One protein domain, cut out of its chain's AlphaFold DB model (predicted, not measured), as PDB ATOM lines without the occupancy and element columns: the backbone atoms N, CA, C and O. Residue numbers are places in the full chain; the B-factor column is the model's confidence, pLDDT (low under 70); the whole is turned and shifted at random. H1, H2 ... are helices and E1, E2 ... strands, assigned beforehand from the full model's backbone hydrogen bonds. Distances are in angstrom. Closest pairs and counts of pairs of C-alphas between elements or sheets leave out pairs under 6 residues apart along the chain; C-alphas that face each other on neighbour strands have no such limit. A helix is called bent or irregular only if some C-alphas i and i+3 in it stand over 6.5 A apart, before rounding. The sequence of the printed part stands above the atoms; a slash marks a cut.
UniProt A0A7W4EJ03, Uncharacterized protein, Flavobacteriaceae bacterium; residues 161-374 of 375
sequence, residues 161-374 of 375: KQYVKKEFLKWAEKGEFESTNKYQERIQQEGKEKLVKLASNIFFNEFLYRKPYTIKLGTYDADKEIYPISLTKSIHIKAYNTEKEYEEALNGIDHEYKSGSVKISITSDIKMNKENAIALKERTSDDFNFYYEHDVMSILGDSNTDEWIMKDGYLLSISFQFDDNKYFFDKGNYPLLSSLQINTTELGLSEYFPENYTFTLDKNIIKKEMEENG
ATOM      1  N   LYS A 161     186.316 132.035 184.198       93.12
ATOM      2  CA  LYS A 161     185.961 130.783 184.891       93.12
ATOM      3  C   LYS A 161     184.600 130.236 184.441       93.12
ATOM      4  O   LYS A 161     184.486 129.051 184.137       93.12
ATOM      5  N   GLN A 162     183.584 131.094 184.354       90.25
ATOM      6  CA  GLN A 162     182.236 130.694 183.937       90.25
ATOM      7  C   GLN A 162     182.196 130.197 182.488       90.25
ATOM      8  O   GLN A 162     181.605 129.153 182.210       90.25
ATOM      9  N   TYR A 163     182.859 130.894 181.565       90.62
ATOM     10  CA  TYR A 163     182.918 130.471 180.167       90.62
ATOM     11  C   TYR A 163     183.742 129.196 179.983       90.62
ATOM     12  O   TYR A 163     183.303 128.307 179.259       90.62
ATOM     13  N   VAL A 164     184.866 129.040 180.693       94.81
ATOM     14  CA  VAL A 164     185.660 127.800 180.661       94.81
ATOM     15  C   VAL A 164     184.810 126.623 181.114       94.81
ATOM     16  O   VAL A 164     184.766 125.609 180.423       94.81
ATOM     17  N   LYS A 165     184.090 126.767 182.234       95.12
ATOM     18  CA  LYS A 165     183.171 125.737 182.728       95.12
ATOM     19  C   LYS A 165     182.125 125.382 181.672       95.12
ATOM     20  O   LYS A 165     181.970 124.214 181.335       95.12
ATOM     21  N   LYS A 166     181.418 126.386 181.147       92.62
ATOM     22  CA  LYS A 166     180.337 126.200 180.172       92.62
ATOM     23  C   LYS A 166     180.815 125.486 178.908       92.62
ATOM     24  O   LYS A 166     180.193 124.518 178.485       92.62
ATOM     25  N   GLU A 167     181.914 125.945 178.317       93.94
ATOM     26  CA  GLU A 167     182.451 125.361 177.085       93.94
ATOM     27  C   GLU A 167     183.079 123.983 177.321       93.94
ATOM     28  O   GLU A 167     182.978 123.106 176.462       93.94
ATOM     29  N   PHE A 168     183.666 123.750 178.499       96.88
ATOM     30  CA  PHE A 168     184.146 122.423 178.867       96.88
ATOM     31  C   PHE A 168     182.991 121.434 179.003       96.88
ATOM     32  O   PHE A 168     183.074 120.359 178.423       96.88
ATOM     33  N   LEU A 169     181.910 121.795 179.706       95.94
ATOM     34  CA  LEU A 169     180.742 120.923 179.874       95.94
ATOM     35  C   LEU A 169     180.138 120.523 178.526       95.94
ATOM     36  O   LEU A 169     179.906 119.341 178.308       95.94
ATOM     37  N   LYS A 170     179.991 121.475 177.593       94.56
ATOM     38  CA  LYS A 170     179.546 121.184 176.220       94.56
ATOM     39  C   LYS A 170     180.471 120.200 175.506       94.56
ATOM     40  O   LYS A 170     180.013 119.262 174.870       94.56
ATOM     41  N   TRP A 171     181.786 120.404 175.591       96.25
ATOM     42  CA  TRP A 171     182.752 119.480 174.988       96.25
ATOM     43  C   TRP A 171     182.762 118.106 175.676       96.25
ATOM     44  O   TRP A 171     183.011 117.086 175.031       96.25
ATOM     45  N   ALA A 172     182.501 118.070 176.981       95.81
ATOM     46  CA  ALA A 172     182.467 116.867 177.797       95.81
ATOM     47  C   ALA A 172     181.145 116.092 177.677       95.81
ATOM     48  O   ALA A 172     180.998 115.054 178.324       95.81
ATOM     49  N   GLU A 173     180.194 116.543 176.855       95.75
ATOM     50  CA  GLU A 173     179.029 115.741 176.494       95.75
ATOM     51  C   GLU A 173     179.476 114.492 175.721       95.75
ATOM     52  O   GLU A 173     180.375 114.526 174.870       95.75
ATOM     53  N   LYS A 174     178.869 113.353 176.058       95.56
ATOM     54  CA  LYS A 174     179.128 112.090 175.371       95.56
ATOM     55  C   LYS A 174     178.438 112.117 174.010       95.56
ATOM     56  O   LYS A 174     177.224 112.297 173.939       95.56
ATOM     57  N   GLY A 175     179.197 111.884 172.944       92.62
ATOM     58  CA  GLY A 175     178.640 111.840 171.592       92.62
ATOM     59  C   GLY A 175     177.716 110.637 171.370       92.62
ATOM     60  O   GLY A 175     177.936 109.563 171.932       92.62
ATOM     61  N   GLU A 176     176.720 110.782 170.490       94.00
ATOM     62  CA  GLU A 176     175.771 109.712 170.122       94.00
ATOM     63  C   GLU A 176     176.481 108.425 169.660       94.00
ATOM     64  O   GLU A 176     176.097 107.317 170.035       94.00
ATOM     65  N   PHE A 177     177.571 108.573 168.901       94.31
ATOM     66  CA  PHE A 177     178.360 107.467 168.345       94.31
ATOM     67  C   PHE A 177     179.626 107.144 169.161       94.31
ATOM     68  O   PHE A 177     180.489 106.382 168.716       94.31
ATOM     69  N   GLU A 178     179.767 107.725 170.353       94.75
ATOM     70  CA  GLU A 178     180.906 107.512 171.240       94.75
ATOM     71  C   GLU A 178     180.602 106.377 172.230       94.75
ATOM     72  O   GLU A 178     179.623 106.412 172.978       94.75
ATOM     73  N   SER A 179     181.440 105.335 172.268       96.25
ATOM     74  CA  SER A 179     181.300 104.299 173.297       96.25
ATOM     75  C   SER A 179     181.675 104.862 174.670       96.25
ATOM     76  O   SER A 179     182.457 105.801 174.774       96.25
ATOM     77  N   THR A 180     181.154 104.280 175.753       95.62
ATOM     78  CA  THR A 180     181.489 104.745 177.114       95.62
ATOM     79  C   THR A 180     182.994 104.682 177.397       95.62
ATOM     80  O   THR A 180     183.516 105.588 178.031       95.62
ATOM     81  N   ASN A 181     183.706 103.673 176.882       96.31
ATOM     82  CA  ASN A 181     185.159 103.583 177.056       96.31
ATOM     83  C   ASN A 181     185.885 104.701 176.301       96.31
ATOM     84  O   ASN A 181     186.712 105.375 176.900       96.31
ATOM     85  N   LYS A 182     185.517 104.958 175.036       96.50
ATOM     86  CA  LYS A 182     186.094 106.063 174.252       96.50
ATOM     87  C   LYS A 182     185.839 107.419 174.907       96.50
ATOM     88  O   LYS A 182     186.741 108.240 174.969       96.50
ATOM     89  N   TYR A 183     184.636 107.610 175.444       96.56
ATOM     90  CA  TYR A 183     184.280 108.801 176.207       96.56
ATOM     91  C   TYR A 183     185.194 109.002 177.420       96.56
ATOM     92  O   TYR A 183     185.802 110.057 177.572       96.56
ATOM     93  N   GLN A 184     185.331 107.976 178.263       94.62
ATOM     94  CA  GLN A 184     186.181 108.046 179.454       94.62
ATOM     95  C   GLN A 184     187.657 108.254 179.086       94.62
ATOM     96  O   GLN A 184     188.321 109.085 179.700       94.62
ATOM     97  N   GLU A 185     188.153 107.563 178.055       95.44
ATOM     98  CA  GLU A 185     189.509 107.743 177.527       95.44
ATOM     99  C   GLU A 185     189.741 109.183 177.055       95.44
ATOM    100  O   GLU A 185     190.724 109.795 177.466       95.44
ATOM    101  N   ARG A 186     188.816 109.764 176.277       96.06
ATOM    102  CA  ARG A 186     188.902 111.156 175.808       96.06
ATOM    103  C   ARG A 186     188.930 112.148 176.967       96.06
ATOM    104  O   ARG A 186     189.789 113.026 176.992       96.06
ATOM    105  N   ILE A 187     188.029 112.018 177.943       96.25
ATOM    106  CA  ILE A 187     188.004 112.912 179.113       96.25
ATOM    107  C   ILE A 187     189.324 112.822 179.892       96.25
ATOM    108  O   ILE A 187     189.904 113.851 180.236       96.25
ATOM    109  N   GLN A 188     189.834 111.609 180.125       93.31
ATOM    110  CA  GLN A 188     191.062 111.395 180.894       93.31
ATOM    111  C   GLN A 188     192.326 111.856 180.158       93.31
ATOM    112  O   GLN A 188     193.222 112.418 180.791       93.31
ATOM    113  N   GLN A 189     192.413 111.623 178.846       94.88
ATOM    114  CA  GLN A 189     193.601 111.937 178.048       94.88
ATOM    115  C   GLN A 189     193.629 113.402 177.605       94.88
ATOM    116  O   GLN A 189     194.675 114.041 177.691       94.88
ATOM    117  N   GLU A 190     192.490 113.956 177.184       96.44
ATOM    118  CA  GLU A 190     192.425 115.283 176.558       96.44
ATOM    119  C   GLU A 190     191.877 116.368 177.493       96.44
ATOM    120  O   GLU A 190     192.081 117.555 177.244       96.44
ATOM    121  N   GLY A 191     191.187 116.011 178.585       95.81
ATOM    122  CA  GLY A 191     190.443 116.974 179.406       95.81
ATOM    123  C   GLY A 191     191.298 118.111 179.974       95.81
ATOM    124  O   GLY A 191     190.869 119.266 179.975       95.81
ATOM    125  N   LYS A 192     192.529 117.812 180.410       96.12
ATOM    126  CA  LYS A 192     193.461 118.823 180.943       96.12
ATOM    127  C   LYS A 192     193.914 119.803 179.861       96.12
ATOM    128  O   LYS A 192     193.815 121.012 180.057       96.12
ATOM    129  N   GLU A 193     194.359 119.289 178.716       95.81
ATOM    130  CA  GLU A 193     194.771 120.111 177.571       95.81
ATOM    131  C   GLU A 193     193.601 120.960 177.062       95.81
ATOM    132  O   GLU A 193     193.748 122.155 176.794       95.81
ATOM    133  N   LYS A 194     192.402 120.371 177.016       96.12
ATOM    134  CA  LYS A 194     191.194 121.070 176.594       96.12
ATOM    135  C   LYS A 194     190.864 122.255 177.498       96.12
ATOM    136  O   LYS A 194     190.513 123.310 176.972       96.12
ATOM    137  N   LEU A 195     190.995 122.123 178.820       96.19
ATOM    138  CA  LEU A 195     190.775 123.231 179.758       96.19
ATOM    139  C   LEU A 195     191.732 124.398 179.510       96.19
ATOM    140  O   LEU A 195     191.288 125.545 179.426       96.19
ATOM    141  N   VAL A 196     193.025 124.104 179.351       95.44
ATOM    142  CA  VAL A 196     194.053 125.121 179.080       95.44
ATOM    143  C   VAL A 196     193.762 125.837 177.760       95.44
ATOM    144  O   VAL A 196     193.803 127.071 177.700       95.44
ATOM    145  N   LYS A 197     193.384 125.081 176.720       95.00
ATOM    146  CA  LYS A 197     192.993 125.636 175.421       95.00
ATOM    147  C   LYS A 197     191.759 126.531 175.524       95.00
ATOM    148  O   LYS A 197     191.790 127.662 175.053       95.00
ATOM    149  N   LEU A 198     190.688 126.064 176.168       95.19
ATOM    150  CA  LEU A 198     189.455 126.842 176.328       95.19
ATOM    151  C   LEU A 198     189.709 128.153 177.078       95.19
ATOM    152  O   LEU A 198     189.266 129.204 176.625       95.19
ATOM    153  N   ALA A 199     190.452 128.109 178.186       93.75
ATOM    154  CA  ALA A 199     190.759 129.304 178.969       93.75
ATOM    155  C   ALA A 199     191.557 130.340 178.167       93.75
ATOM    156  O   ALA A 199     191.241 131.530 178.207       93.75
ATOM    157  N   SER A 200     192.543 129.879 177.398       91.75
ATOM    158  CA  SER A 200     193.377 130.724 176.536       91.75
ATOM    159  C   SER A 200     192.564 131.357 175.397       91.75
ATOM    160  O   SER A 200     192.652 132.565 175.175       91.75
ATOM    161  N   ASN A 201     191.689 130.582 174.747       89.12
ATOM    162  CA  ASN A 201     190.825 131.070 173.668       89.12
ATOM    163  C   ASN A 201     189.772 132.066 174.174       89.12
ATOM    164  O   ASN A 201     189.483 133.058 173.510       89.12
ATOM    165  N   ILE A 202     189.207 131.833 175.363       89.25
ATOM    166  CA  ILE A 202     188.268 132.771 175.993       89.25
ATOM    167  C   ILE A 202     188.963 134.096 176.308       89.25
ATOM    168  O   ILE A 202     188.386 135.153 176.058       89.25
ATOM    169  N   PHE A 203     190.200 134.059 176.821       86.88
ATOM    170  CA  PHE A 203     190.967 135.281 177.051       86.88
ATOM    171  C   PHE A 203     191.134 136.097 175.758       86.88
ATOM    172  O   PHE A 203     190.812 137.288 175.736       86.88
ATOM    173  N   PHE A 204     191.566 135.440 174.679       83.19
ATOM    174  CA  PHE A 204     191.741 136.059 173.367       83.19
ATOM    175  C   PHE A 204     190.439 136.699 172.843       83.19
ATOM    176  O   PHE A 204     190.397 137.905 172.585       83.19
ATOM    177  N   ASN A 205     189.354 135.924 172.775       80.19
ATOM    178  CA  ASN A 205     188.096 136.357 172.158       80.19
ATOM    179  C   ASN A 205     187.365 137.459 172.945       80.19
ATOM    180  O   ASN A 205     186.797 138.375 172.349       80.19
ATOM    181  N   GLU A 206     187.363 137.390 174.278       78.06
ATOM    182  CA  GLU A 206     186.540 138.278 175.116       78.06
ATOM    183  C   GLU A 206     187.283 139.528 175.605       78.06
ATOM    184  O   GLU A 206     186.673 140.576 175.868       78.06
ATOM    185  N   PHE A 207     188.607 139.439 175.772       75.50
ATOM    186  CA  PHE A 207     189.372 140.474 176.472       75.50
ATOM    187  C   PHE A 207     190.431 141.150 175.613       75.50
ATOM    188  O   PHE A 207     190.652 142.344 175.825       75.50
ATOM    189  N   LEU A 208     191.022 140.444 174.646       71.06
ATOM    190  CA  LEU A 208     192.050 141.000 173.764       71.06
ATOM    191  C   LEU A 208     191.434 141.735 172.559       71.06
ATOM    192  O   LEU A 208     191.843 142.847 172.247       71.06
ATOM    193  N   TYR A 209     190.379 141.180 171.954       58.59
ATOM    194  CA  TYR A 209     189.779 141.699 170.713       58.59
ATOM    195  C   TYR A 209     188.927 142.985 170.862       58.59
ATOM    196  O   TYR A 209     188.552 143.605 169.870       58.59
ATOM    197  N   ARG A 210     188.572 143.416 172.082       54.56
ATOM    198  CA  ARG A 210     187.570 144.488 172.286       54.56
ATOM    199  C   ARG A 210     187.869 145.392 173.478       54.56
ATOM    200  O   ARG A 210     187.298 145.140 174.541       54.56
ATOM    201  N   LYS A 211     188.674 146.460 173.359       60.22
ATOM    202  CA  LYS A 211     188.739 147.477 174.437       60.22
ATOM    203  C   LYS A 211     189.064 148.897 173.943       60.22
ATOM    204  O   LYS A 211     190.219 149.173 173.636       60.22
ATOM    205  N   PRO A 212     188.103 149.837 174.009       62.31
ATOM    206  CA  PRO A 212     188.434 151.253 174.047       62.31
ATOM    207  C   PRO A 212     189.020 151.573 175.427       62.31
ATOM    208  O   PRO A 212     188.314 151.604 176.439       62.31
ATOM    209  N   TYR A 213     190.333 151.766 175.485       73.69
ATOM    210  CA  TYR A 213     190.965 152.423 176.621       73.69
ATOM    211  C   TYR A 213     190.921 153.937 176.421       73.69
ATOM    212  O   TYR A 213     190.973 154.432 175.300       73.69
ATOM    213  N   THR A 214     190.865 154.684 177.518       78.31
ATOM    214  CA  THR A 214     191.081 156.131 177.499       78.31
ATOM    215  C   THR A 214     192.462 156.428 178.060       78.31
ATOM    216  O   THR A 214     192.776 156.029 179.185       78.31
ATOM    217  N   ILE A 215     193.272 157.152 177.293       81.81
ATOM    218  CA  ILE A 215     194.550 157.693 177.749       81.81
ATOM    219  C   ILE A 215     194.305 159.095 178.308       81.81
ATOM    220  O   ILE A 215     193.698 159.936 177.654       81.81
ATOM    221  N   LYS A 216     194.797 159.357 179.518       87.06
ATOM    222  CA  LYS A 216     194.851 160.699 180.101       87.06
ATOM    223  C   LYS A 216     196.304 161.098 180.305       87.06
ATOM    224  O   LYS A 216     197.045 160.400 180.998       87.06
ATOM    225  N   LEU A 217     196.680 162.235 179.735       90.31
ATOM    226  CA  LEU A 217     198.028 162.781 179.824       90.31
ATOM    227  C   LEU A 217     198.150 163.786 180.978       90.31
ATOM    228  O   LEU A 217     197.227 164.555 181.252       90.31
ATOM    229  N   GLY A 218     199.287 163.749 181.671       91.81
ATOM    230  CA  GLY A 218     199.683 164.720 182.687       91.81
ATOM    231  C   GLY A 218     200.424 165.914 182.085       91.81
ATOM    232  O   GLY A 218     200.125 166.371 180.985       91.81
ATOM    233  N   THR A 219     201.408 166.443 182.808       95.56
ATOM    234  CA  THR A 219     202.321 167.474 182.291       95.56
ATOM    235  C   THR A 219     203.675 166.844 182.006       95.56
ATOM    236  O   THR A 219     204.251 166.222 182.892       95.56
ATOM    237  N   TYR A 220     204.163 166.991 180.775       97.12
ATOM    238  CA  TYR A 220     205.466 166.478 180.357       97.12
ATOM    239  C   TYR A 220     206.614 167.244 181.037       97.12
ATOM    240  O   TYR A 220     206.651 168.475 180.986       97.12
ATOM    241  N   ASP A 221     207.547 166.514 181.649       97.50
ATOM    242  CA  ASP A 221     208.796 167.025 182.221       97.50
ATOM    243  C   ASP A 221     209.908 166.876 181.172       97.50
ATOM    244  O   ASP A 221     210.423 165.780 180.939       97.50
ATOM    245  N   ALA A 222     210.252 167.984 180.510       96.50
ATOM    246  CA  ALA A 222     211.239 167.996 179.433       96.50
ATOM    247  C   ALA A 222     212.682 167.802 179.921       96.50
ATOM    248  O   ALA A 222     213.503 167.316 179.148       96.50
ATOM    249  N   ASP A 223     212.981 168.143 181.178       97.25
ATOM    250  CA  ASP A 223     214.323 167.974 181.745       97.25
ATOM    251  C   ASP A 223     214.607 166.498 182.052       97.25
ATOM    252  O   ASP A 223     215.753 166.049 181.980       97.25
ATOM    253  N   LYS A 224     213.563 165.730 182.390       97.25
ATOM    254  CA  LYS A 224     213.666 164.297 182.709       97.25
ATOM    255  C   LYS A 224     213.209 163.366 181.593       97.25
ATOM    256  O   LYS A 224     213.394 162.158 181.723       97.25
ATOM    257  N   GLU A 225     212.608 163.913 180.540       96.81
ATOM    258  CA  GLU A 225     211.952 163.158 179.468       96.81
ATOM    259  C   GLU A 225     210.900 162.180 180.008       96.81
ATOM    260  O   GLU A 225     210.877 160.993 179.673       96.81
ATOM    261  N   ILE A 226     210.047 162.675 180.907       97.25
ATOM    262  CA  ILE A 226     208.998 161.887 181.556       97.25
ATOM    263  C   ILE A 226     207.637 162.482 181.226       97.25
ATOM    264  O   ILE A 226     207.390 163.672 181.424       97.25
ATOM    265  N   TYR A 227     206.717 161.624 180.792       96.00
ATOM    266  CA  TYR A 227     205.314 161.954 180.626       96.00
ATOM    267  C   TYR A 227     204.470 161.126 181.603       96.00
ATOM    268  O   TYR A 227     204.371 159.909 181.440       96.00
ATOM    269  N   PRO A 228     203.834 161.742 182.612       96.12
ATOM    270  CA  PRO A 228     202.833 161.053 183.414       96.12
ATOM    271  C   PRO A 228     201.639 160.676 182.532       96.12
ATOM    272  O   PRO A 228     200.971 161.548 181.973       96.12
ATOM    273  N   ILE A 229     201.366 159.379 182.397       91.50
ATOM    274  CA  ILE A 229     200.291 158.843 181.555       91.50
ATOM    275  C   ILE A 229     199.397 157.958 182.417       91.50
ATOM    276  O   ILE A 229     199.877 157.181 183.240       91.50
ATOM    277  N   SER A 230     198.083 158.075 182.235       89.44
ATOM    278  CA  SER A 230     197.100 157.184 182.851       89.44
ATOM    279  C   SER A 230     196.307 156.436 181.793       89.44
ATOM    280  O   SER A 230     195.661 157.059 180.952       89.44
ATOM    281  N   LEU A 231     196.297 155.112 181.884       85.62
ATOM    282  CA  LEU A 231     195.449 154.245 181.079       85.62
ATOM    283  C   LEU A 231     194.196 153.885 181.876       85.62
ATOM    284  O   LEU A 231     194.298 153.331 182.969       85.62
ATOM    285  N   THR A 232     193.018 154.211 181.347       85.31
ATOM    286  CA  THR A 232     191.727 154.003 182.020       85.31
ATOM    287  C   THR A 232     190.827 153.096 181.193       85.31
ATOM    288  O   THR A 232     190.647 153.312 179.999       85.31
ATOM    289  N   LYS A 233     190.210 152.108 181.842       84.50
ATOM    290  CA  LYS A 233     189.187 151.230 181.270       84.50
ATOM    291  C   LYS A 233     187.863 151.462 181.993       84.50
ATOM    292  O   LYS A 233     187.789 151.349 183.218       84.50
ATOM    293  N   SER A 234     186.823 151.769 181.223       85.00
ATOM    294  CA  SER A 234     185.444 151.826 181.715       85.00
ATOM    295  C   SER A 234     184.836 150.425 181.677       85.00
ATOM    296  O   SER A 234     184.816 149.765 180.642       85.00
ATOM    297  N   ILE A 235     184.353 149.958 182.821       86.44
ATOM    298  CA  ILE A 235     183.716 148.656 182.996       86.44
ATOM    299  C   ILE A 235     182.219 148.887 183.129       86.44
ATOM    300  O   ILE A 235     181.768 149.502 184.093       86.44
ATOM    301  N   HIS A 236     181.445 148.358 182.190       87.94
ATOM    302  CA  HIS A 236     179.990 148.357 182.280       87.94
ATOM    303  C   HIS A 236     179.520 147.249 183.228       87.94
ATOM    304  O   HIS A 236     179.862 146.081 183.039       87.94
ATOM    305  N   ILE A 237     178.724 147.624 184.228       91.00
ATOM    306  CA  ILE A 237     178.142 146.723 185.224       91.00
ATOM    307  C   ILE A 237     176.633 146.666 185.025       91.00
ATOM    308  O   ILE A 237     175.964 147.701 184.970       91.00
ATOM    309  N   LYS A 238     176.106 145.444 184.936       91.12
ATOM    310  CA  LYS A 238     174.665 145.179 184.884       91.12
ATOM    311  C   LYS A 238     174.184 144.760 186.270       91.12
ATOM    312  O   LYS A 238     174.587 143.713 186.760       91.12
ATOM    313  N   ALA A 239     173.349 145.563 186.909       91.44
ATOM    314  CA  ALA A 239     172.735 145.252 188.190       91.44
ATOM    315  C   ALA A 239     171.323 144.693 187.993       91.44
ATOM    316  O   ALA A 239     170.392 145.438 187.683       91.44
ATOM    317  N   TYR A 240     171.188 143.382 188.177       90.12
ATOM    318  CA  TYR A 240     169.914 142.663 188.106       90.12
ATOM    319  C   TYR A 240     169.108 142.836 189.402       90.12
ATOM    320  O   TYR A 240     169.649 143.274 190.424       90.12
ATOM    321  N   ASN A 241     167.810 142.517 189.371       86.81
ATOM    322  CA  ASN A 241     166.963 142.648 190.558       86.81
ATOM    323  C   ASN A 241     167.230 141.526 191.559       86.81
ATOM    324  O   ASN A 241     167.127 141.745 192.768       86.81
ATOM    325  N   THR A 242     167.598 140.341 191.065       88.38
ATOM    326  CA  THR A 242     167.945 139.189 191.902       88.38
ATOM    327  C   THR A 242     169.242 138.510 191.459       88.38
ATOM    328  O   THR A 242     169.704 138.647 190.326       88.38
ATOM    329  N   GLU A 243     169.848 137.740 192.366       83.94
ATOM    330  CA  GLU A 243     171.012 136.907 192.033       83.94
ATOM    331  C   GLU A 243     170.647 135.784 191.053       83.94
ATOM    332  O   GLU A 243     171.438 135.461 190.172       83.94
ATOM    333  N   LYS A 244     169.418 135.260 191.137       88.94
ATOM    334  CA  LYS A 244     168.904 134.259 190.201       88.94
ATOM    335  C   LYS A 244     168.848 134.796 188.767       88.94
ATOM    336  O   LYS A 244     169.351 134.135 187.869       88.94
ATOM    337  N   GLU A 245     168.310 136.000 188.570       90.75
ATOM    338  CA  GLU A 245     168.280 136.657 187.250       90.75
ATOM    339  C   GLU A 245     169.693 136.867 186.688       90.75
ATOM    340  O   GLU A 245     169.923 136.717 185.492       90.75
ATOM    341  N   TYR A 246     170.669 137.178 187.549       87.06
ATOM    342  CA  TYR A 246     172.065 137.266 187.129       87.06
ATOM    343  C   TYR A 246     172.610 135.914 186.646       87.06
ATOM    344  O   TYR A 246     173.267 135.864 185.607       87.06
ATOM    345  N   GLU A 247     172.335 134.819 187.357       83.25
ATOM    346  CA  GLU A 247     172.753 133.481 186.917       83.25
ATOM    347  C   GLU A 247     172.043 133.033 185.630       83.25
ATOM    348  O   GLU A 247     172.669 132.450 184.743       83.25
ATOM    349  N   GLU A 248     170.758 133.348 185.482       87.88
ATOM    350  CA  GLU A 248     169.990 133.113 184.255       87.88
ATOM    351  C   GLU A 248     170.576 133.916 183.075       87.88
ATOM    352  O   GLU A 248     170.774 133.366 181.986       87.88
ATOM    353  N   ALA A 249     171.005 135.160 183.313       86.56
ATOM    354  CA  ALA A 249     171.682 135.986 182.315       86.56
ATOM    355  C   ALA A 249     173.045 135.437 181.872       86.56
ATOM    356  O   ALA A 249     173.393 135.538 180.694       86.56
ATOM    357  N   LEU A 250     173.805 134.784 182.759       78.12
ATOM    358  CA  LEU A 250     175.036 134.074 182.368       78.12
ATOM    359  C   LEU A 250     174.755 132.913 181.396       78.12
ATOM    360  O   LEU A 250     175.602 132.553 180.570       78.12
ATOM    361  N   ASN A 251     173.545 132.359 181.449       79.62
ATOM    362  CA  ASN A 251     173.074 131.318 180.541       79.62
ATOM    363  C   ASN A 251     172.416 131.868 179.265       79.62
ATOM    364  O   ASN A 251     172.060 131.084 178.388       79.62
ATOM    365  N   GLY A 252     172.354 133.193 179.107       81.75
ATOM    366  CA  GLY A 252     171.816 133.858 177.921       81.75
ATOM    367  C   GLY A 252     170.325 134.192 178.002       81.75
ATOM    368  O   GLY A 252     169.736 134.510 176.973       81.75
ATOM    369  N   ILE A 253     169.714 134.119 179.189       87.00
ATOM    370  CA  ILE A 253     168.329 134.552 179.414       87.00
ATOM    371  C   ILE A 253     168.344 136.040 179.771       87.00
ATOM    372  O   ILE A 253     168.951 136.436 180.761       87.00
ATOM    373  N   ASP A 254     167.713 136.879 178.952       86.31
ATOM    374  CA  ASP A 254     167.733 138.324 179.179       86.31
ATOM    375  C   ASP A 254     166.722 138.739 180.255       86.31
ATOM    376  O   ASP A 254     165.579 138.279 180.276       86.31
ATOM    377  N   HIS A 255     167.152 139.637 181.136       89.50
ATOM    378  CA  HIS A 255     166.349 140.198 182.219       89.50
ATOM    379  C   HIS A 255     166.532 141.708 182.240       89.50
ATOM    380  O   HIS A 255     167.569 142.221 181.823       89.50
ATOM    381  N   GLU A 256     165.553 142.436 182.768       90.12
ATOM    382  CA  GLU A 256     165.729 143.864 183.007       90.12
ATOM    383  C   GLU A 256     166.836 144.093 184.048       90.12
ATOM    384  O   GLU A 256     166.898 143.424 185.081       90.12
ATOM    385  N   TYR A 257     167.726 145.046 183.777       89.12
ATOM    386  CA  TYR A 257     168.810 145.414 184.680       89.12
ATOM    387  C   TYR A 257     168.992 146.925 184.715       89.12
ATOM    388  O   TYR A 257     168.839 147.628 183.716       89.12
ATOM    389  N   LYS A 258     169.420 147.430 185.872       89.12
ATOM    390  CA  LYS A 258     170.000 148.769 185.967       89.12
ATOM    391  C   LYS A 258     171.446 148.700 185.486       89.12
ATOM    392  O   LYS A 258     172.145 147.728 185.756       89.12
ATOM    393  N   SER A 259     171.925 149.724 184.796       89.25
ATOM    394  CA  SER A 259     173.323 149.796 184.368       89.25
ATOM    395  C   SER A 259     174.092 150.886 185.109       89.25
ATOM    396  O   SER A 259     173.542 151.901 185.554       89.25
ATOM    397  N   GLY A 260     175.391 150.650 185.253       88.50
ATOM    398  CA  GLY A 260     176.363 151.609 185.761       88.50
ATOM    399  C   GLY A 260     177.736 151.349 185.154       88.50
ATOM    400  O   GLY A 260     177.944 150.348 184.462       88.50
ATOM    401  N   SER A 261     178.679 152.255 185.393       87.69
ATOM    402  CA  SER A 261     180.051 152.109 184.913       87.69
ATOM    403  C   SER A 261     181.043 152.368 186.033       87.69
ATOM    404  O   SER A 261     180.968 153.409 186.681       87.69
ATOM    405  N   VAL A 262     182.004 151.466 186.206       88.25
ATOM    406  CA  VAL A 262     183.137 151.644 187.122       88.25
ATOM    407  C   VAL A 262     184.403 151.831 186.298       88.25
ATOM    408  O   VAL A 262     184.593 151.154 185.291       88.25
ATOM    409  N   LYS A 263     185.273 152.760 186.691       89.19
ATOM    410  CA  LYS A 263     186.548 152.996 186.003       89.19
ATOM    411  C   LYS A 263     187.679 152.346 186.783       89.19
ATOM    412  O   LYS A 263     187.833 152.605 187.972       89.19
ATOM    413  N   ILE A 264     188.499 151.561 186.094       89.19
ATOM    414  CA  ILE A 264     189.799 151.118 186.600       89.19
ATOM    415  C   ILE A 264     190.897 151.804 185.801       89.19
ATOM    416  O   ILE A 264     190.755 152.024 184.599       89.19
ATOM    417  N   SER A 265     191.994 152.149 186.460       90.00
ATOM    418  CA  SER A 265     193.124 152.797 185.801       90.00
ATOM    419  C   SER A 265     194.465 152.362 186.372       90.00
ATOM    420  O   SER A 265     194.548 151.871 187.505       90.00
ATOM    421  N   ILE A 266     195.507 152.576 185.578       91.44
ATOM    422  CA  ILE A 266     196.908 152.523 185.983       91.44
ATOM    423  C   ILE A 266     197.594 153.799 185.515       91.44
ATOM    424  O   ILE A 266     197.292 154.308 184.435       91.44
ATOM    425  N   THR A 267     198.481 154.333 186.346       93.19
ATOM    426  CA  THR A 267     199.191 155.582 186.076       93.19
ATOM    427  C   THR A 267     200.670 155.359 186.307       93.19
ATOM    428  O   THR A 267     201.057 154.727 187.291       93.19
ATOM    429  N   SER A 268     201.497 155.864 185.402       95.62
ATOM    430  CA  SER A 268     202.948 155.792 185.528       95.62
ATOM    431  C   SER A 268     203.608 156.993 184.875       95.62
ATOM    432  O   SER A 268     203.080 157.582 183.932       95.62
ATOM    433  N   ASP A 269     204.787 157.312 185.387       96.62
ATOM    434  CA  ASP A 269     205.718 158.256 184.794       96.62
ATOM    435  C   ASP A 269     206.479 157.537 183.674       96.62
ATOM    436  O   ASP A 269     207.395 156.753 183.922       96.62
ATOM    437  N   ILE A 270     206.051 157.751 182.429       94.88
ATOM    438  CA  ILE A 270     206.582 157.052 181.257       94.88
ATOM    439  C   ILE A 270     207.759 157.835 180.690       94.88
ATOM    440  O   ILE A 270     207.613 159.000 180.322       94.88
ATOM    441  N   LYS A 271     208.920 157.186 180.566       95.75
ATOM    442  CA  LYS A 271     210.061 157.775 179.863       95.75
ATOM    443  C   LYS A 271     209.748 157.877 178.370       95.75
ATOM    444  O   LYS A 271     209.525 156.861 177.715       95.75
ATOM    445  N   MET A 272     209.729 159.094 177.845       93.75
ATOM    446  CA  MET A 272     209.314 159.400 176.479       93.75
ATOM    447  C   MET A 272     210.055 160.646 176.007       93.75
ATOM    448  O   MET A 272     210.081 161.639 176.724       93.75
ATOM    449  N   ASN A 273     210.650 160.603 174.815       94.38
ATOM    450  CA  ASN A 273     211.312 161.780 174.257       94.38
ATOM    451  C   ASN A 273     210.294 162.881 173.910       94.38
ATOM    452  O   ASN A 273     209.077 162.663 173.856       94.38
ATOM    453  N   LYS A 274     210.809 164.082 173.654       95.06
ATOM    454  CA  LYS A 274     209.989 165.265 173.391       95.06
ATOM    455  C   LYS A 274     209.113 165.098 172.148       95.06
ATOM    456  O   LYS A 274     207.949 165.488 172.177       95.06
ATOM    457  N   GLU A 275     209.662 164.543 171.073       93.75
ATOM    458  CA  GLU A 275     208.969 164.354 169.797       93.75
ATOM    459  C   GLU A 275     207.753 163.430 169.962       93.75
ATOM    460  O   GLU A 275     206.639 163.803 169.593       93.75
ATOM    461  N   ASN A 276     207.935 162.279 170.614       91.62
ATOM    462  CA  ASN A 276     206.867 161.324 170.899       91.62
ATOM    463  C   ASN A 276     205.839 161.901 171.881       91.62
ATOM    464  O   ASN A 276     204.644 161.671 171.716       91.62
ATOM    465  N   ALA A 277     206.268 162.681 172.879       92.19
ATOM    466  CA  ALA A 277     205.352 163.318 173.825       92.19
ATOM    467  C   ALA A 277     204.444 164.359 173.148       92.19
ATOM    468  O   ALA A 277     203.250 164.428 173.452       92.19
ATOM    469  N   ILE A 278     204.986 165.145 172.211       91.56
ATOM    470  CA  ILE A 278     204.205 166.087 171.394       91.56
ATOM    471  C   ILE A 278     203.221 165.317 170.510       91.56
ATOM    472  O   ILE A 278     202.023 165.587 170.575       91.56
ATOM    473  N   ALA A 279     203.699 164.316 169.764       88.62
ATOM    474  CA  ALA A 279     202.864 163.528 168.861       88.62
ATOM    475  C   ALA A 279     201.728 162.798 169.608       88.62
ATOM    476  O   ALA A 279     200.579 162.803 169.165       88.62
ATOM    477  N   LEU A 280     202.012 162.225 170.784       86.19
ATOM    478  CA  LEU A 280     200.998 161.584 171.624       86.19
ATOM    479  C   LEU A 280     199.959 162.593 172.126       86.19
ATOM    480  O   LEU A 280     198.764 162.294 172.141       86.19
ATOM    481  N   LYS A 281     200.393 163.793 172.528       88.06
ATOM    482  CA  LYS A 281     199.487 164.864 172.960       88.06
ATOM    483  C   LYS A 281     198.552 165.310 171.837       88.06
ATOM    484  O   LYS A 281     197.360 165.440 172.082       88.06
ATOM    485  N   GLU A 282     199.067 165.500 170.627       85.06
ATOM    486  CA  GLU A 282     198.265 165.887 169.457       85.06
ATOM    487  C   GLU A 282     197.218 164.825 169.087       85.06
ATOM    488  O   GLU A 282     196.085 165.168 168.759       85.06
ATOM    489  N   ARG A 283     197.556 163.532 169.197       77.75
ATOM    490  CA  ARG A 283     196.613 162.436 168.902       77.75
ATOM    491  C   ARG A 283     195.568 162.184 169.992       77.75
ATOM    492  O   ARG A 283     194.601 161.475 169.740       77.75
ATOM    493  N   THR A 284     195.764 162.720 171.196       73.38
ATOM    494  CA  THR A 284     194.872 162.502 172.352       73.38
ATOM    495  C   THR A 284     194.122 163.759 172.795       73.38
ATOM    496  O   THR A 284     193.236 163.656 173.640       73.38
ATOM    497  N   SER A 285     194.446 164.942 172.258       62.44
ATOM    498  CA  SER A 285     193.688 166.169 172.515       62.44
ATOM    499  C   SER A 285     192.304 166.122 171.859       62.44
ATOM    500  O   SER A 285     192.179 165.673 170.721       62.44
ATOM    501  N   ASP A 286     191.297 166.627 172.579       53.28
ATOM    502  CA  ASP A 286     189.842 166.538 172.332       53.28
ATOM    503  C   ASP A 286     189.331 166.959 170.928       53.28
ATOM    504  O   ASP A 286     188.145 166.797 170.635       53.28
ATOM    505  N   ASP A 287     190.191 167.455 170.033       42.81
ATOM    506  CA  ASP A 287     189.839 167.795 168.648       42.81
ATOM    507  C   ASP A 287     189.673 166.561 167.735       42.81
ATOM    508  O   ASP A 287     189.062 166.663 166.669       42.81
ATOM    509  N   PHE A 288     190.113 165.368 168.155       42.19
ATOM    510  CA  PHE A 288     189.795 164.101 167.472       42.19
ATOM    511  C   PHE A 288     188.456 163.520 167.952       42.19
ATOM    512  O   PHE A 288     188.338 162.383 168.407       42.19
ATOM    513  N   ASN A 289     187.407 164.328 167.822       38.72
ATOM    514  CA  ASN A 289     186.022 163.943 168.058       38.72
ATOM    515  C   ASN A 289     185.505 163.136 166.848       38.72
ATOM    516  O   ASN A 289     184.647 163.594 166.091       38.72
ATOM    517  N   PHE A 290     186.065 161.946 166.607       36.59
ATOM    518  CA  PHE A 290     185.504 161.041 165.609       36.59
ATOM    519  C   PHE A 290     184.358 160.250 166.226       36.59
ATOM    520  O   PHE A 290     184.522 159.312 166.999       36.59
ATOM    521  N   TYR A 291     183.171 160.679 165.817       35.28
ATOM    522  CA  TYR A 291     181.891 159.988 165.823       35.28
ATOM    523  C   TYR A 291     181.957 158.661 165.034       35.28
ATOM    524  O   TYR A 291     181.187 158.455 164.114       35.28
ATOM    525  N   TYR A 292     182.895 157.774 165.350       36.09
ATOM    526  CA  TYR A 292     182.922 156.359 164.986       36.09
ATOM    527  C   TYR A 292     183.875 155.676 165.966       36.09
ATOM    528  O   TYR A 292     184.999 156.128 166.154       36.09
ATOM    529  N   GLU A 293     183.414 154.599 166.598       37.00
ATOM    530  CA  GLU A 293     184.154 153.725 167.520       37.00
ATOM    531  C   GLU A 293     185.307 152.961 166.835       37.00
ATOM    532  O   GLU A 293     185.414 151.743 166.951       37.00
ATOM    533  N   HIS A 294     186.187 153.656 166.122       34.41
ATOM    534  CA  HIS A 294     187.418 153.083 165.599       34.41
ATOM    535  C   HIS A 294     188.615 153.904 166.085       34.41
ATOM    536  O   HIS A 294     188.967 154.940 165.531       34.41
ATOM    537  N   ASP A 295     189.213 153.376 167.156       41.41
ATOM    538  CA  ASP A 295     190.633 153.463 167.485       41.41
ATOM    539  C   ASP A 295     191.215 154.844 167.826       41.41
ATOM    540  O   ASP A 295     192.042 155.392 167.101       41.41
ATOM    541  N   VAL A 296     190.977 155.314 169.059       41.78
ATOM    542  CA  VAL A 296     191.926 156.227 169.747       41.78
ATOM    543  C   VAL A 296     193.123 155.411 170.272       41.78
ATOM    544  O   VAL A 296     193.514 155.477 171.428       41.78
ATOM    545  N   MET A 297     193.711 154.610 169.383       44.53
ATOM    546  CA  MET A 297     194.545 153.433 169.640       44.53
ATOM    547  C   MET A 297     193.742 152.229 170.113       44.53
ATOM    548  O   MET A 297     193.353 152.119 171.278       44.53
ATOM    549  N   SER A 298     193.617 151.243 169.225       45.62
ATOM    550  CA  SER A 298     193.741 149.865 169.660       45.62
ATOM    551  C   SER A 298     195.109 149.752 170.336       45.62
ATOM    552  O   SER A 298     196.137 149.461 169.730       45.62
ATOM    553  N   ILE A 299     195.146 150.019 171.641       47.81
ATOM    554  CA  ILE A 299     196.132 149.369 172.484       47.81
ATOM    555  C   ILE A 299     195.727 147.906 172.394       47.81
ATOM    556  O   ILE A 299     194.918 147.427 173.191       47.81
ATOM    557  N   LEU A 300     196.204 147.233 171.345       48.97
ATOM    558  CA  LEU A 300     196.307 145.795 171.318       48.97
ATOM    559  C   LEU A 300     197.146 145.501 172.551       48.97
ATOM    560  O   LEU A 300     198.363 145.681 172.553       48.97
ATOM    561  N   GLY A 301     196.467 145.191 173.656       52.81
ATOM    562  CA  GLY A 301     197.154 144.595 174.778       52.81
ATOM    563  C   GLY A 301     197.850 143.384 174.191       52.81
ATOM    564  O   GLY A 301     197.223 142.602 173.473       52.81
ATOM    565  N   ASP A 302     199.158 143.315 174.397       62.06
ATOM    566  CA  ASP A 302     199.977 142.277 173.793       62.06
ATOM    567  C   ASP A 302     199.364 140.894 174.113       62.06
ATOM    568  O   ASP A 302     198.780 140.705 175.189       62.06
ATOM    569  N   SER A 303     199.489 139.918 173.202       66.88
ATOM    570  CA  SER A 303     199.157 138.505 173.504       66.88
ATOM    571  C   SER A 303     199.869 138.016 174.755       66.88
ATOM    572  O   SER A 303     199.439 137.049 175.392       66.88
ATOM    573  N   ASN A 304     200.981 138.659 175.095       81.38
ATOM    574  CA  ASN A 304     201.760 138.349 176.257       81.38
ATOM    575  C   ASN A 304     200.981 138.611 177.554       81.38
ATOM    576  O   ASN A 304     200.868 139.736 178.034       81.38
ATOM    577  N   THR A 305     200.529 137.536 178.201       84.31
ATOM    578  CA  THR A 305     199.843 137.599 179.501       84.31
ATOM    579  C   THR A 305     200.709 138.143 180.649       84.31
ATOM    580  O   THR A 305     200.169 138.423 181.718       84.31
ATOM    581  N   ASP A 306     202.022 138.338 180.459       89.06
ATOM    582  CA  ASP A 306     202.869 139.081 181.414       89.06
ATOM    583  C   ASP A 306     202.672 140.600 181.343       89.06
ATOM    584  O   ASP A 306     203.138 141.326 182.216       89.06
ATOM    585  N   GLU A 307     201.983 141.092 180.319       88.81
ATOM    586  CA  GLU A 307     201.708 142.516 180.110       88.81
ATOM    587  C   GLU A 307     200.272 142.880 180.470       88.81
ATOM    588  O   GLU A 307     199.765 143.944 180.122       88.81
ATOM    589  N   TRP A 308     199.626 141.999 181.224       90.44
ATOM    590  CA  TRP A 308     198.306 142.209 181.777       90.44
ATOM    591  C   TRP A 308     198.368 142.037 183.282       90.44
ATOM    592  O   TRP A 308     198.952 141.079 183.787       90.44
ATOM    593  N   ILE A 309     197.721 142.943 184.004       93.31
ATOM    594  CA  ILE A 309     197.524 142.826 185.446       93.31
ATOM    595  C   ILE A 309     196.077 142.487 185.767       93.31
ATOM    596  O   ILE A 309     195.154 142.814 185.017       93.31
ATOM    597  N   MET A 310     195.883 141.881 186.933       93.94
ATOM    598  CA  MET A 310     194.573 141.711 187.548       93.94
ATOM    599  C   MET A 310     194.403 142.748 188.660       93.94
ATOM    600  O   MET A 310     194.965 142.608 189.747       93.94
ATOM    601  N   LYS A 311     193.604 143.783 188.399       92.88
ATOM    602  CA  LYS A 311     193.219 144.801 189.385       92.88
ATOM    603  C   LYS A 311     191.777 144.551 189.808       92.88
ATOM    604  O   LYS A 311     190.875 144.630 188.984       92.88
ATOM    605  N   ASP A 312     191.567 144.180 191.069       90.69
ATOM    606  CA  ASP A 312     190.249 143.819 191.623       90.69
ATOM    607  C   ASP A 312     189.514 142.714 190.827       90.69
ATOM    608  O   ASP A 312     188.289 142.676 190.760       90.69
ATOM    609  N   GLY A 313     190.269 141.808 190.193       92.12
ATOM    610  CA  GLY A 313     189.741 140.744 189.325       92.12
ATOM    611  C   GLY A 313     189.455 141.169 187.877       92.12
ATOM    612  O   GLY A 313     189.029 140.339 187.072       92.12
ATOM    613  N   TYR A 314     189.701 142.429 187.522       91.81
ATOM    614  CA  TYR A 314     189.590 142.943 186.160       91.81
ATOM    615  C   TYR A 314     190.940 142.984 185.456       91.81
ATOM    616  O   TYR A 314     191.966 143.276 186.072       91.81
ATOM    617  N   LEU A 315     190.927 142.715 184.151       90.19
ATOM    618  CA  LEU A 315     192.135 142.669 183.335       90.19
ATOM    619  C   LEU A 315     192.448 144.054 182.782       90.19
ATOM    620  O   LEU A 315     191.577 144.706 182.191       90.19
ATOM    621  N   LEU A 316     193.688 144.491 182.962       88.69
ATOM    622  CA  LEU A 316     194.194 145.760 182.455       88.69
ATOM    623  C   LEU A 316     195.551 145.531 181.790       88.69
ATOM    624  O   LEU A 316     196.432 144.941 182.415       88.69
ATOM    625  N   SER A 317     195.717 146.002 180.552       86.38
ATOM    626  CA  SER A 317     197.041 146.036 179.924       86.38
ATOM    627  C   SER A 317     197.956 146.982 180.703       86.38
ATOM    628  O   SER A 317     197.521 148.040 181.163       86.38
ATOM    629  N   ILE A 318     199.222 146.607 180.840       89.25
ATOM    630  CA  ILE A 318     200.296 147.464 181.354       89.25
ATOM    631  C   ILE A 318     201.301 147.820 180.263       89.25
ATOM    632  O   ILE A 318     202.392 148.290 180.568       89.25
ATOM    633  N   SER A 319     200.937 147.636 178.997       86.12
ATOM    634  CA  SER A 319     201.715 148.112 177.864       86.12
ATOM    635  C   SER A 319     200.837 148.800 176.824       86.12
ATOM    636  O   SER A 319     199.630 148.552 176.731       86.12
ATOM    637  N   PHE A 320     201.454 149.696 176.059       81.38
ATOM    638  CA  PHE A 320     200.871 150.261 174.849       81.38
ATOM    639  C   PHE A 320     201.944 150.545 173.803       81.38
ATOM    640  O   PHE A 320     203.100 150.806 174.141       81.38
ATOM    641  N   GLN A 321     201.550 150.498 172.534       79.56
ATOM    642  CA  GLN A 321     202.423 150.796 171.406       79.56
ATOM    643  C   GLN A 321     202.052 152.147 170.793       79.56
ATOM    644  O   GLN A 321     200.876 152.446 170.605       79.56
ATOM    645  N   PHE A 322     203.059 152.959 170.484       78.81
ATOM    646  CA  PHE A 322     202.910 154.257 169.842       78.81
ATOM    647  C   PHE A 322     204.145 154.593 168.999       78.81
ATOM    648  O   PHE A 322     205.249 154.607 169.540       78.81
ATOM    649  N   ASP A 323     203.948 154.880 167.703       73.75
ATOM    650  CA  ASP A 323     204.995 155.257 166.733       73.75
ATOM    651  C   ASP A 323     206.268 154.400 166.890       73.75
ATOM    652  O   ASP A 323     207.332 154.885 167.269       73.75
ATOM    653  N   ASP A 324     206.111 153.086 166.704       80.31
ATOM    654  CA  ASP A 324     207.128 152.027 166.846       80.31
ATOM    655  C   ASP A 324     207.694 151.789 168.254       80.31
ATOM    656  O   ASP A 324     208.406 150.811 168.486       80.31
ATOM    657  N   ASN A 325     207.343 152.625 169.228       83.50
ATOM    658  CA  ASN A 325     207.794 152.483 170.601       83.50
ATOM    659  C   ASN A 325     206.757 151.734 171.432       83.50
ATOM    660  O   ASN A 325     205.560 152.015 171.376       83.50
ATOM    661  N   LYS A 326     207.233 150.800 172.252       86.50
ATOM    662  CA  LYS A 326     206.412 150.114 173.243       86.50
ATOM    663  C   LYS A 326     206.720 150.664 174.625       86.50
ATOM    664  O   LYS A 326     207.867 150.645 175.069       86.50
ATOM    665  N   TYR A 327     205.688 151.143 175.295       88.06
ATOM    666  CA  TYR A 327     205.771 151.741 176.617       88.06
ATOM    667  C   TYR A 327     205.110 150.828 177.638       88.06
ATOM    668  O   TYR A 327     204.121 150.161 177.337       88.06
ATOM    669  N   PHE A 328     205.653 150.820 178.854       90.50
ATOM    670  CA  PHE A 328     205.196 149.966 179.942       90.50
ATOM    671  C   PHE A 328     204.826 150.802 181.159       90.50
ATOM    672  O   PHE A 328     205.569 151.696 181.559       90.50
ATOM    673  N   PHE A 329     203.692 150.472 181.760       92.50
ATOM    674  CA  PHE A 329     203.271 151.000 183.045       92.50
ATOM    675  C   PHE A 329     203.899 150.184 184.178       92.50
ATOM    676  O   PHE A 329     204.062 148.965 184.075       92.50
ATOM    677  N   ASP A 330     204.200 150.845 185.293       93.69
ATOM    678  CA  ASP A 330     204.580 150.162 186.524       93.69
ATOM    679  C   ASP A 330     203.359 149.437 187.099       93.69
ATOM    680  O   ASP A 330     202.400 150.051 187.571       93.69
ATOM    681  N   LYS A 331     203.411 148.101 187.084       92.56
ATOM    682  CA  LYS A 331     202.364 147.239 187.638       92.56
ATOM    683  C   LYS A 331     202.187 147.380 189.153       92.56
ATOM    684  O   LYS A 331     201.192 146.889 189.692       92.56
ATOM    685  N   GLY A 332     203.165 147.944 189.864       91.94
ATOM    686  CA  GLY A 332     203.207 147.970 191.320       91.94
ATOM    687  C   GLY A 332     202.990 146.579 191.931       91.94
ATOM    688  O   GLY A 332     203.588 145.575 191.520       91.94
ATOM    689  N   ASN A 333     202.067 146.502 192.892       93.19
ATOM    690  CA  ASN A 333     201.736 145.267 193.612       93.19
ATOM    691  C   ASN A 333     200.653 144.417 192.932       93.19
ATOM    692  O   ASN A 333     200.245 143.399 193.492       93.19
ATOM    693  N   TYR A 334     200.172 144.802 191.745       95.06
ATOM    694  CA  TYR A 334     199.155 144.013 191.060       95.06
ATOM    695  C   TYR A 334     199.762 142.716 190.486       95.06
ATOM    696  O   TYR A 334     200.877 142.736 189.937       95.06
ATOM    697  N   PRO A 335     199.063 141.574 190.635       95.38
ATOM    698  CA  PRO A 335     199.489 140.305 190.065       95.38
ATOM    699  C   PRO A 335     199.316 140.308 188.547       95.38
ATOM    700  O   PRO A 335     198.382 140.912 188.013       95.38
ATOM    701  N   LEU A 336     200.216 139.608 187.861       94.00
ATOM    702  CA  LEU A 336     200.155 139.427 186.413       94.00
ATOM    703  C   LEU A 336     199.090 138.396 186.045       94.00
ATOM    704  O   LEU A 336     198.896 137.420 186.770       94.00
ATOM    705  N   LEU A 337     198.455 138.553 184.890       92.94
ATOM    706  CA  LEU A 337     197.515 137.569 184.360       92.94
ATOM    707  C   LEU A 337     198.183 136.202 184.148       92.94
ATOM    708  O   LEU A 337     197.555 135.177 184.393       92.94
ATOM    709  N   SER A 338     199.464 136.164 183.779       91.69
ATOM    710  CA  SER A 338     200.234 134.916 183.686       91.69
ATOM    711  C   SER A 338     200.321 134.133 185.003       91.69
ATOM    712  O   SER A 338     200.544 132.924 184.979       91.69
ATOM    713  N   SER A 339     200.091 134.788 186.147       94.25
ATOM    714  CA  SER A 339     200.019 134.143 187.465       94.25
ATOM    715  C   SER A 339     198.613 133.668 187.855       94.25
ATOM    716  O   SER A 339     198.444 133.087 188.928       94.25
ATOM    717  N   LEU A 340     197.595 133.894 187.012       94.81
ATOM    718  CA  LEU A 340     196.231 133.438 187.266       94.81
ATOM    719  C   LEU A 340     196.168 131.909 187.249       94.81
ATOM    720  O   LEU A 340     196.268 131.279 186.196       94.81
ATOM    721  N   GLN A 341     195.934 131.330 188.422       95.62
ATOM    722  CA  GLN A 341     195.670 129.908 188.582       95.62
ATOM    723  C   GLN A 341     194.162 129.643 188.559       95.62
ATOM    724  O   GLN A 341     193.387 130.287 189.269       95.62
ATOM    725  N   ILE A 342     193.752 128.678 187.743       95.69
ATOM    726  CA  ILE A 342     192.385 128.162 187.661       95.69
ATOM    727  C   ILE A 342     192.441 126.680 188.015       95.69
ATOM    728  O   ILE A 342     193.369 125.985 187.602       95.69
ATOM    729  N   ASN A 343     191.470 126.190 188.784       96.75
ATOM    730  CA  ASN A 343     191.431 124.785 189.169       96.75
ATOM    731  C   ASN A 343     190.054 124.146 188.977       96.75
ATOM    732  O   ASN A 343     189.024 124.824 188.979       96.75
ATOM    733  N   THR A 344     190.041 122.829 188.781       96.94
ATOM    734  CA  THR A 344     188.823 122.081 188.437       96.94
ATOM    735  C   THR A 344     187.797 122.059 189.565       96.94
ATOM    736  O   THR A 344     186.601 122.016 189.279       96.94
ATOM    737  N   THR A 345     188.221 122.160 190.829       96.12
ATOM    738  CA  THR A 345     187.305 122.293 191.973       96.12
ATOM    739  C   THR A 345     186.546 123.620 191.950       96.12
ATOM    740  O   THR A 345     185.321 123.617 192.044       96.12
ATOM    741  N   GLU A 346     187.228 124.750 191.759       94.62
ATOM    742  CA  GLU A 346     186.591 126.072 191.660       94.62
ATOM    743  C   GLU A 346     185.670 126.200 190.445       94.62
ATOM    744  O   GLU A 346     184.665 126.908 190.497       94.62
ATOM    745  N   LEU A 347     185.995 125.508 189.351       95.69
ATOM    746  CA  LEU A 347     185.127 125.432 188.177       95.69
ATOM    747  C   LEU A 347     183.906 124.521 188.396       95.69
ATOM    748  O   LEU A 347     182.980 124.541 187.587       95.69
ATOM    749  N   GLY A 348     183.874 123.726 189.470       95.50
ATOM    750  CA  GLY A 348     182.829 122.732 189.708       95.50
ATOM    751  C   GLY A 348     182.858 121.591 188.688       95.50
ATOM    752  O   GLY A 348     181.805 121.131 188.266       95.50
ATOM    753  N   LEU A 349     184.054 121.177 188.263       96.62
ATOM    754  CA  LEU A 349     184.285 120.126 187.264       96.62
ATOM    755  C   LEU A 349     184.885 118.852 187.875       96.62
ATOM    756  O   LEU A 349     185.373 117.992 187.149       96.62
ATOM    757  N   SER A 350     184.876 118.712 189.204       94.75
ATOM    758  CA  SER A 350     185.520 117.590 189.904       94.75
ATOM    759  C   SER A 350     185.002 116.205 189.502       94.75
ATOM    760  O   SER A 350     185.715 115.232 189.686       94.75
ATOM    761  N   GLU A 351     183.807 116.089 188.919       94.25
ATOM    762  CA  GLU A 351     183.297 114.805 188.414       94.25
ATOM    763  C   GLU A 351     184.053 114.280 187.178       94.25
ATOM    764  O   GLU A 351     184.058 113.079 186.925       94.25
ATOM    765  N   TYR A 352     184.729 115.162 186.432       95.06
ATOM    766  CA  TYR A 352     185.472 114.816 185.215       95.06
ATOM    767  C   TYR A 352     186.963 114.564 185.462       95.06
ATOM    768  O   TYR A 352     187.674 114.140 184.551       95.06
ATOM    769  N   PHE A 353     187.460 114.839 186.672       94.38
ATOM    770  CA  PHE A 353     188.884 114.764 186.992       94.38
ATOM    771  C   PHE A 353     189.108 113.976 188.285       94.38
ATOM    772  O   PHE A 353     188.524 114.323 189.308       94.38
ATOM    773  N   PRO A 354     189.993 112.961 188.289       89.69
ATOM    774  CA  PRO A 354     190.245 112.151 189.483       89.69
ATOM    775  C   PRO A 354     190.912 112.944 190.618       89.69
ATOM    776  O   PRO A 354     190.796 112.574 191.782       89.69
ATOM    777  N   GLU A 355     191.598 114.040 190.287       93.62
ATOM    778  CA  GLU A 355     192.279 114.927 191.227       93.62
ATOM    779  C   GLU A 355     192.022 116.390 190.850       93.62
ATOM    780  O   GLU A 355     191.738 116.707 189.688       93.62
ATOM    781  N   ASN A 356     192.155 117.299 191.822       96.38
ATOM    782  CA  ASN A 356     192.058 118.732 191.554       96.38
ATOM    783  C   ASN A 356     193.229 119.177 190.667       96.38
ATOM    784  O   ASN A 356     194.381 119.209 191.099       96.38
ATOM    785  N   TYR A 357     192.928 119.533 189.423       96.12
ATOM    786  CA  TYR A 357     193.920 119.982 188.460       96.12
ATOM    787  C   TYR A 357     193.958 121.505 188.446       96.12
ATOM    788  O   TYR A 357     192.936 122.143 188.209       96.12
ATOM    789  N   THR A 358     195.139 122.075 188.694       97.25
ATOM    790  CA  THR A 358     195.391 123.521 188.644       97.25
ATOM    791  C   THR A 358     196.232 123.856 187.419       97.25
ATOM    792  O   THR A 358     197.221 123.175 187.146       97.25
ATOM    793  N   PHE A 359     195.854 124.902 186.693       95.38
ATOM    794  CA  PHE A 359     196.505 125.331 185.460       95.38
ATOM    795  C   PHE A 359     196.494 126.857 185.310       95.38
ATOM    796  O   PHE A 359     195.773 127.564 186.016       95.38
ATOM    797  N   THR A 360     197.305 127.353 184.379       94.81
ATOM    798  CA  THR A 360     197.383 128.764 183.979       94.81
ATOM    799  C   THR A 360     197.016 128.909 182.503       94.81
ATOM    800  O   THR A 360     196.886 127.916 181.785       94.81
ATOM    801  N   LEU A 361     196.861 130.147 182.032       92.06
ATOM    802  CA  LEU A 361     196.716 130.425 180.600       92.06
ATOM    803  C   LEU A 361     198.005 130.070 179.844       92.06
ATOM    804  O   LEU A 361     199.104 130.296 180.359       92.06
ATOM    805  N   ASP A 362     197.870 129.561 178.619       90.75
ATOM    806  CA  ASP A 362     199.002 129.228 177.752       90.75
ATOM    807  C   ASP A 362     199.204 130.320 176.696       90.75
ATOM    808  O   ASP A 362     198.394 130.512 175.784       90.75
ATOM    809  N   LYS A 363     200.329 131.030 176.811       87.38
ATOM    810  CA  LYS A 363     200.718 132.114 175.899       87.38
ATOM    811  C   LYS A 363     200.886 131.642 174.458       87.38
ATOM    812  O   LYS A 363     200.599 132.408 173.545       87.38
ATOM    813  N   ASN A 364     201.329 130.404 174.239       89.38
ATOM    814  CA  ASN A 364     201.522 129.871 172.892       89.38
ATOM    815  C   ASN A 364     200.181 129.624 172.202       89.38
ATOM    816  O   ASN A 364     200.066 129.857 171.003       89.38
ATOM    817  N   ILE A 365     199.159 129.201 172.957       89.62
ATOM    818  CA  ILE A 365     197.799 129.056 172.428       89.62
ATOM    819  C   ILE A 365     197.238 130.431 172.056       89.62
ATOM    820  O   ILE A 365     196.758 130.600 170.943       89.62
ATOM    821  N   ILE A 366     197.369 131.426 172.940       86.69
ATOM    822  CA  ILE A 366     196.907 132.801 172.671       86.69
ATOM    823  C   ILE A 366     197.591 133.370 171.422       86.69
ATOM    824  O   ILE A 366     196.924 133.911 170.543       86.69
ATOM    825  N   LYS A 367     198.917 133.218 171.325       84.62
ATOM    826  CA  LYS A 367     199.701 133.675 170.175       84.62
ATOM    827  C   LYS A 367     199.256 132.999 168.878       84.62
ATOM    828  O   LYS A 367     199.074 133.675 167.874       84.62
ATOM    829  N   LYS A 368     199.049 131.682 168.905       86.94
ATOM    830  CA  LYS A 368     198.577 130.932 167.741       86.94
ATOM    831  C   LYS A 368     197.194 131.404 167.279       86.94
ATOM    832  O   LYS A 368     196.992 131.587 166.087       86.94
ATOM    833  N   GLU A 369     196.260 131.628 168.203       82.75
ATOM    834  CA  GLU A 369     194.926 132.147 167.863       82.75
ATOM    835  C   GLU A 369     195.016 133.562 167.260       82.75
ATOM    836  O   GLU A 369     194.302 133.865 166.309       82.75
ATOM    837  N   MET A 370     195.932 134.415 167.735       75.75
ATOM    838  CA  MET A 370     196.208 135.711 167.098       75.75
ATOM    839  C   MET A 370     196.698 135.562 165.655       75.75
ATOM    840  O   MET A 370     196.130 136.184 164.757       75.75
ATOM    841  N   GLU A 371     197.696 134.705 165.429       81.81
ATOM    842  CA  GLU A 371     198.256 134.438 164.098       81.81
ATOM    843  C   GLU A 371     197.189 133.880 163.138       81.81
ATOM    844  O   GLU A 371     197.090 134.319 161.993       81.81
ATOM    845  N   GLU A 372     196.342 132.954 163.605       85.06
ATOM    846  CA  GLU A 372     195.252 132.364 162.811       85.06
ATOM    847  C   GLU A 372     194.148 133.376 162.458       85.06
ATOM    848  O   GLU A 372     193.487 133.222 161.429       85.06
ATOM    849  N   ASN A 373     193.964 134.425 163.267       73.50
ATOM    850  CA  ASN A 373     192.979 135.484 163.025       73.50
ATOM    851  C   ASN A 373     193.577 136.758 162.384       73.50
ATOM    852  O   ASN A 373     192.842 137.722 162.169       73.50
ATOM    853  N   GLY A 374     194.869 136.752 162.029       67.75
ATOM    854  CA  GLY A 374     195.521 137.808 161.247       67.75
ATOM    855  C   GLY A 374     195.989 139.039 162.034       67.75
ATOM    856  O   GLY A 374     195.976 140.132 161.462       67.75
TER     857      GLY A 374
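This is residues 161 to 374 of the 375 residues of an uncharacterized protein of Flavobacteriaceae bacterium (UniProt A0A7W4EJ03). A long, twisted ribbon of two strands, E2 and E3, with the short E1 beside E2, slants away from an arm of helices made by H1, H2 and H5. H4 covers E1 and E2 near one end of the ribbon and H3 is at its other end, while the small hairpin E4-E5 is partly face to face with the ribbon and E6-E7 follows it. The printed part has 214 residues, with five named helices and seven named strands in the order H1, H2, E1, E2, H3, E3, H4, E4, E5, E6, E7, H5; the largest sheet runs E1, E2, E3, antiparallel throughout. The class is mixed, helices and strands. The whole is loose, with a radius of gyration of the C-alphas of 21.1 A, and elongated, spanning 70 by 40 by 33 A.

E2, residues 226 to 240, measures 44.0 A from C-alpha 226 at (208.998, 161.887, 181.556) to C-alpha 240 at (169.914, 142.663, 188.106). E3, residues 257 to 271, measures 43.3 A; E1 is residues 213 to 217. H3 is residues 243 to 250 and H4 residues 274 to 284, 15.4 A. E4 is residues 308 to 311, E5 314 to 317, E6 319 to 322 and E7 325 to 328. H1, residues 161 to 171, begins at (185.961, 130.783, 184.891). H2, residues 180 to 208, was assigned as one helix by its hydrogen bonds but is bent, with C-alphas 189 and 192 7.5 A apart: its arms are H2a, residues 180 to 189, and H2b, residues 192 to 208, 23.4 A. H5, residues 363 to 372, ends at (195.252, 132.364, 162.811).

E2 and E3 are antiparallel, with N 233 and O 264 2.8 A apart, within hydrogen-bond range. E1 and E2 form a hairpin, with N 214 and O 232 at 2.8 A. H4 and this sheet make two layers, a helix on one face of a sheet, at a height over the sheet of 9.4 A. H3 only grazes the sheet, with residues 245 to 249. Sheets E1 E2 E3 and E4 E5 form a sandwich, two sheets face to face, with the C-alphas of Lys 233 and Leu 316 7.5 A apart. Hairpin E4 and E5 has N 309 and O 316 at 2.9 A; hairpin E6 and E7 has N 322 and O 325 at 2.8 A. E5 runs on into E6 at 38 degrees. H2b touches H1 at a steep tilt of 53 degrees, closest at the C-alphas of Val 164 and Ala 199, 5.6 A. With residues 197 to 204 alone, H2b touches H5, closest at the C-alphas of Ser 200 and Ile 366, 5.6 A. H2a touches no helix. In H1, H2a, H2b, H3, H4 and H5 every O i to N i+4 pair is within hydrogen-bond range.

The C-alphas farthest apart, of Ser 179 and Asp 223, are 72.2 A apart. The printed part has no cut. The links H4 to E4 and E7 to H5 are long; in the latter, residues 342 to 343 pair antiparallel with 358 to 359. Residues 209 to 212, 285 to 303 and 374 have pLDDT under 70.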